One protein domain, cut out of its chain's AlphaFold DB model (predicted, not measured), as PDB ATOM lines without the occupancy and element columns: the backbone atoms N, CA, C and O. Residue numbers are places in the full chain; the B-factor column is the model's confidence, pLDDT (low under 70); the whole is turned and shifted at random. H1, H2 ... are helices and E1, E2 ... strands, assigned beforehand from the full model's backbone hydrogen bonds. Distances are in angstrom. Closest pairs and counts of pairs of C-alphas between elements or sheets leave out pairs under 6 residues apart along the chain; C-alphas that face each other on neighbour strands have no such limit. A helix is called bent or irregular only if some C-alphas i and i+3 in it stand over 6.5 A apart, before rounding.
ATOM      1  N   ALA A   2      15.254  56.823  38.331       79.19
ATOM      2  CA  ALA A   2      15.211  56.980  36.878       79.19
ATOM      3  C   ALA A   2      16.299  56.095  36.240       79.19
ATOM      4  O   ALA A   2      17.347  55.934  36.865       79.19
ATOM      5  N   PRO A   3      16.048  55.491  35.068       88.81
ATOM      6  CA  PRO A   3      17.035  54.654  34.397       88.81
ATOM      7  C   PRO A   3      18.195  55.475  33.842       88.81
ATOM      8  O   PRO A   3      17.986  56.584  33.341       88.81
ATOM      9  N   ASP A   4      19.382  54.879  33.854       94.38
ATOM     10  CA  ASP A   4      20.561  55.472  33.241       94.38
ATOM     11  C   ASP A   4      20.449  55.449  31.714       94.38
ATOM     12  O   ASP A   4      20.061  54.450  31.096       94.38
ATOM     13  N   ILE A   5      20.770  56.588  31.099       95.12
ATOM     14  CA  ILE A   5      20.775  56.737  29.648       95.12
ATOM     15  C   ILE A   5      22.139  56.305  29.108       95.12
ATOM     16  O   ILE A   5      23.167  56.854  29.490       95.12
ATOM     17  N   ILE A   6      22.128  55.341  28.188       96.69
ATOM     18  CA  ILE A   6      23.326  54.750  27.583       96.69
ATOM     19  C   ILE A   6      23.685  55.480  26.282       96.69
ATOM     20  O   ILE A   6      24.856  55.746  26.022       96.69
ATOM     21  N   LEU A   7      22.685  55.801  25.450       97.31
ATOM     22  CA  LEU A   7      22.889  56.457  24.156       97.31
ATOM     23  C   LEU A   7      21.723  57.384  23.803       97.31
ATOM     24  O   LEU A   7      20.557  57.008  23.924       97.31
ATOM     25  N   HIS A   8      22.051  58.562  23.274       97.25
ATOM     26  CA  HIS A   8      21.103  59.476  22.645       97.25
ATOM     27  C   HIS A   8      21.264  59.464  21.122       97.25
ATOM     28  O   HIS A   8      22.379  59.499  20.606       97.25
ATOM     29  N   ALA A   9      20.139  59.473  20.419       95.62
ATOM     30  CA  ALA A   9      20.028  59.752  18.995       95.62
ATOM     31  C   ALA A   9      18.899  60.771  18.769       95.62
ATOM     32  O   ALA A   9      18.081  61.004  19.659       95.62
ATOM     33  N   ASP A  10      18.803  61.334  17.565       96.81
ATOM     34  CA  ASP A  10      17.877  62.438  17.261       96.81
ATOM     35  C   ASP A  10      16.406  62.150  17.604       96.81
ATOM     36  O   ASP A  10      15.643  63.060  17.922       96.81
ATOM     37  N   ARG A  11      15.982  60.882  17.532       97.62
ATOM     38  CA  ARG A  11      14.588  60.467  17.772       97.62
ATOM     39  C   ARG A  11      14.429  59.390  18.842       97.62
ATOM     40  O   ARG A  11      13.309  58.937  19.070       97.62
ATOM     41  N   LEU A  12      15.527  58.922  19.432       97.38
ATOM     42  CA  LEU A  12      15.544  57.714  20.252       97.38
ATOM     43  C   LEU A  12      16.547  57.850  21.393       97.38
ATOM     44  O   LEU A  12      17.598  58.470  21.249       97.38
ATOM     45  N   ILE A  13      16.226  57.214  22.513       96.12
ATOM     46  CA  ILE A  13      17.124  57.078  23.654       96.12
ATOM     47  C   ILE A  13      17.237  55.594  23.970       96.12
ATOM     48  O   ILE A  13      16.223  54.924  24.170       96.12
ATOM     49  N   LEU A  14      18.467  55.093  24.031       97.00
ATOM     50  CA  LEU A  14      18.764  53.792  24.609       97.00
ATOM     51  C   LEU A  14      19.117  53.996  26.078       97.00
ATOM     52  O   LEU A  14      19.987  54.798  26.414       97.00
ATOM     53  N   ARG A  15      18.452  53.249  26.948       96.88
ATOM     54  CA  ARG A  15      18.634  53.312  28.397       96.88
ATOM     55  C   ARG A  15      18.586  51.920  28.999       96.88
ATOM     56  O   ARG A  15      18.093  50.992  28.354       96.88
ATOM     57  N   GLU A  16      19.040  51.796  30.236       96.94
ATOM     58  CA  GLU A  16      18.889  50.552  30.982       96.94
ATOM     59  C   GLU A  16      17.415  50.144  31.104       96.94
ATOM     60  O   GLU A  16      16.514  50.975  31.295       96.94
ATOM     61  N   ILE A  17      17.179  48.837  30.980       95.44
ATOM     62  CA  ILE A  17      15.878  48.226  31.244       95.44
ATOM     63  C   ILE A  17      15.655  48.211  32.753       95.44
ATOM     64  O   ILE A  17      16.540  47.867  33.530       95.44
ATOM     65  N   THR A  18      14.434  48.529  33.160       96.00
ATOM     66  CA  THR A  18      14.010  48.514  34.559       96.00
ATOM     67  C   THR A  18      12.817  47.583  34.751       96.00
ATOM     68  O   THR A  18      12.127  47.248  33.784       96.00
ATOM     69  N   PRO A  19      12.476  47.213  35.998       96.31
ATOM     70  CA  PRO A  19      11.262  46.443  36.264       96.31
ATOM     71  C   PRO A  19       9.971  47.103  35.753       96.31
ATOM     72  O   PRO A  19       9.004  46.404  35.464       96.31
ATOM     73  N   ALA A  20       9.946  48.431  35.591       95.69
ATOM     74  CA  ALA A  20       8.794  49.143  35.038       95.69
ATOM     75  C   ALA A  20       8.539  48.819  33.554       95.69
ATOM     76  O   ALA A  20       7.445  49.065  33.051       95.69
ATOM     77  N   ASP A  21       9.524  48.243  32.863       95.25
ATOM     78  CA  ASP A  21       9.433  47.900  31.445       95.25
ATOM     79  C   ASP A  21       8.826  46.516  31.196       95.25
ATOM     80  O   ASP A  21       8.424  46.210  30.071       95.25
ATOM     81  N   LEU A  22       8.713  45.688  32.243       95.19
ATOM     82  CA  LEU A  22       8.224  44.309  32.156       95.19
ATOM     83  C   LEU A  22       6.883  44.165  31.416       95.19
ATOM     84  O   LEU A  22       6.792  43.263  30.582       95.19
ATOM     85  N   PRO A  23       5.862  45.023  31.623       96.19
ATOM     86  CA  PRO A  23       4.606  44.908  30.881       96.19
ATOM     87  C   PRO A  23       4.780  45.092  29.367       96.19
ATOM     88  O   PRO A  23       4.117  44.416  28.579       96.19
ATOM     89  N   TYR A  24       5.683  45.981  28.943       94.75
ATOM     90  CA  TYR A  24       5.954  46.227  27.526       94.75
ATOM     91  C   TYR A  24       6.770  45.093  26.918       94.75
ATOM     92  O   TYR A  24       6.439  44.615  25.835       94.75
ATOM     93  N   LEU A  25       7.785  44.613  27.640       94.12
ATOM     94  CA  LEU A  25       8.583  43.466  27.218       94.12
ATOM     95  C   LEU A  25       7.709  42.218  27.067       94.12
ATOM     96  O   LEU A  25       7.754  41.575  26.025       94.12
ATOM     97  N   HIS A  26       6.851  41.918  28.046       93.19
ATOM     98  CA  HIS A  26       5.935  40.778  27.974       93.19
ATOM     99  C   HIS A  26       5.007  40.859  26.756       93.19
ATOM    100  O   HIS A  26       4.744  39.851  26.106       93.19
ATOM    101  N   ARG A  27       4.523  42.061  26.419       93.88
ATOM    102  CA  ARG A  27       3.700  42.265  25.224       93.88
ATOM    103  C   ARG A  27       4.473  41.980  23.936       93.88
ATOM    104  O   ARG A  27       3.932  41.311  23.069       93.88
ATOM    105  N   ILE A  28       5.704  42.475  23.818       92.44
ATOM    106  CA  ILE A  28       6.539  42.289  22.621       92.44
ATOM    107  C   ILE A  28       6.927  40.816  22.462       92.44
ATOM    108  O   ILE A  28       6.775  40.252  21.384       92.44
ATOM    109  N   PHE A  29       7.385  40.177  23.541       91.00
ATOM    110  CA  PHE A  29       7.828  38.782  23.507       91.00
ATOM    111  C   PHE A  29       6.680  37.772  23.389       91.00
ATOM    112  O   PHE A  29       6.907  36.639  22.973       91.00
ATOM    113  N   GLY A  30       5.454  38.156  23.749       90.44
ATOM    114  CA  GLY A  30       4.258  37.334  23.555       90.44
ATOM    115  C   GLY A  30       3.630  37.448  22.162       90.44
ATOM    116  O   GLY A  30       2.702  36.699  21.860       90.44
ATOM    117  N   ASP A  31       4.094  38.376  21.321       93.62
ATOM    118  CA  ASP A  31       3.532  38.631  19.994       93.62
ATOM    119  C   ASP A  31       4.268  37.818  18.917       93.62
ATOM    120  O   ASP A  31       5.457  38.007  18.660       93.62
ATOM    121  N   ALA A  32       3.545  36.913  18.252       91.50
ATOM    122  CA  ALA A  32       4.107  36.024  17.238       91.50
ATOM    123  C   ALA A  32       4.660  36.763  16.004       91.50
ATOM    124  O   ALA A  32       5.581  36.264  15.356       91.50
ATOM    125  N   GLU A  33       4.124  37.938  15.660       93.75
ATOM    126  CA  GLU A  33       4.644  38.748  14.561       93.75
ATOM    127  C   GLU A  33       5.964  39.409  14.960       93.75
ATOM    128  O   GLU A  33       6.950  39.299  14.224       93.75
ATOM    129  N   CYS A  34       6.023  40.017  16.151       90.69
ATOM    130  CA  CYS A  34       7.261  40.586  16.693       90.69
ATOM    131  C   CYS A  34       8.362  39.527  16.845       90.69
ATOM    132  O   CYS A  34       9.535  39.804  16.595       90.69
ATOM    133  N   MET A  35       7.982  38.304  17.209       93.19
ATOM    134  CA  MET A  35       8.907  37.200  17.450       93.19
ATOM    135  C   MET A  35       9.340  36.452  16.186       93.19
ATOM    136  O   MET A  35      10.240  35.621  16.272       93.19
ATOM    137  N   ARG A  36       8.781  36.755  15.003       93.31
ATOM    138  CA  ARG A  36       9.063  36.028  13.746       93.31
ATOM    139  C   ARG A  36      10.556  35.884  13.436       93.31
ATOM    140  O   ARG A  36      10.970  34.863  12.894       93.31
ATOM    141  N   TYR A  37      11.333  36.921  13.732       91.94
ATOM    142  CA  TYR A  37      12.778  36.959  13.493       91.94
ATOM    143  C   TYR A  37      13.587  36.943  14.788       91.94
ATOM    144  O   TYR A  37      14.814  37.027  14.741       91.94
ATOM    145  N   TYR A  38      12.916  36.871  15.940       86.94
ATOM    146  CA  TYR A  38      13.608  36.764  17.209       86.94
ATOM    147  C   TYR A  38      14.161  35.341  17.322       86.94
ATOM    148  O   TYR A  38      13.386  34.389  17.212       86.94
ATOM    149  N   PRO A  39      15.482  35.165  17.493       81.81
ATOM    150  CA  PRO A  39      16.079  33.841  17.537       81.81
ATOM    151  C   PRO A  39      15.507  33.071  18.729       81.81
ATOM    152  O   PRO A  39      15.748  33.406  19.888       81.81
ATOM    153  N   GLY A  40      14.707  32.057  18.421       69.31
ATOM    154  CA  GLY A  40      14.032  31.189  19.377       69.31
ATOM    155  C   GLY A  40      14.702  29.825  19.481       69.31
ATOM    156  O   GLY A  40      13.990  28.835  19.542       69.31
ATOM    157  N   GLY A  41      16.039  29.767  19.469       53.69
ATOM    158  CA  GLY A  41      16.784  28.503  19.381       53.69
ATOM    159  C   GLY A  41      16.775  27.879  17.989       53.69
ATOM    160  O   GLY A  41      15.734  27.928  17.301       53.69
TER     161      GLY A  41
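Overview. This is residues 2 to 41 of the 41 residues of the protein "RimJ/RimL family protein N-acetyltransferase" of Rhizobium lentis (UniProt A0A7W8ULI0). The model is an open V: a two-stranded hairpin, E1 and E2, makes one arm, and the helix H1 makes the other, with residues 16 to 18 at the bend between them. Beyond the far end of H1 the chain turns at a corner into the short helix H2, and residues 30 to 37, of which 34 to 37 belong to H2, stick out from the rest. The printed part has 40 residues, with two named strands and two named helices in the order E1, E2, H1, H2; the sheet has the order E1 - E2 and is antiparallel, and the class is mixed, helices and strands. The whole is loose, with a radius of gyration of the C-alphas of 12.8 A, and its C-alphas span 29 by 23 by 18 A along their three main axes.

Arrangement. The sheet is a hairpin of E1, residues 5 to 9, and E2, residues 12 to 15, antiparallel with 167 degrees between their directions. The C-alphas of Leu 7 and Leu 14 face each other at 4.9 A. Across the pair, N 6 and O 14 are within hydrogen-bond range at 2.8 A, and so are N 9 and O 12 at 2.9 A. H1, residues 19 to 29, is apart from E1. H2, residues 34 to 37, is apart from both strands. H1 and H2 only just touch, with 3 pairs of C-alphas within 8 A, and only at the corner by their link; their closest C-alphas are those of Ile 28 and Cys 34, 6.2 A apart. In H1, 5 of 7 pairs of O i and N i+4 are within hydrogen-bond range; H2 is too short for such a pair, and its one pair of O i and N i+3 is not within range.

Along the chain. E1 begins with C-alpha 5 at (20.775, 56.737, 29.648) and is 11.1 A long from first to last C-alpha; E2 is 9.8 A long. H1, from Pro 19 to Phe 29, is 15.3 A long and begins with C-alpha 19 at (11.262, 46.443, 36.264). It is irregular: C-alphas 20 and 23 are 7.3 A apart. H2, also irregular, has 7.3 A between C-alphas 34 and 37 and ends with C-alpha 37 at (12.778, 36.959, 13.493).

Size, cuts and confidence. The two C-alphas farthest apart are those of Asp 10 and Gly 41, at 34.0 A. The printed part has no cut and ends at residue 41, the chain's last. The links E1 to E2, E2 to H1 and H1 to H2 are tight. The mean pLDDT of the printed part is 92.1, and residues 40 to 41 are under 70.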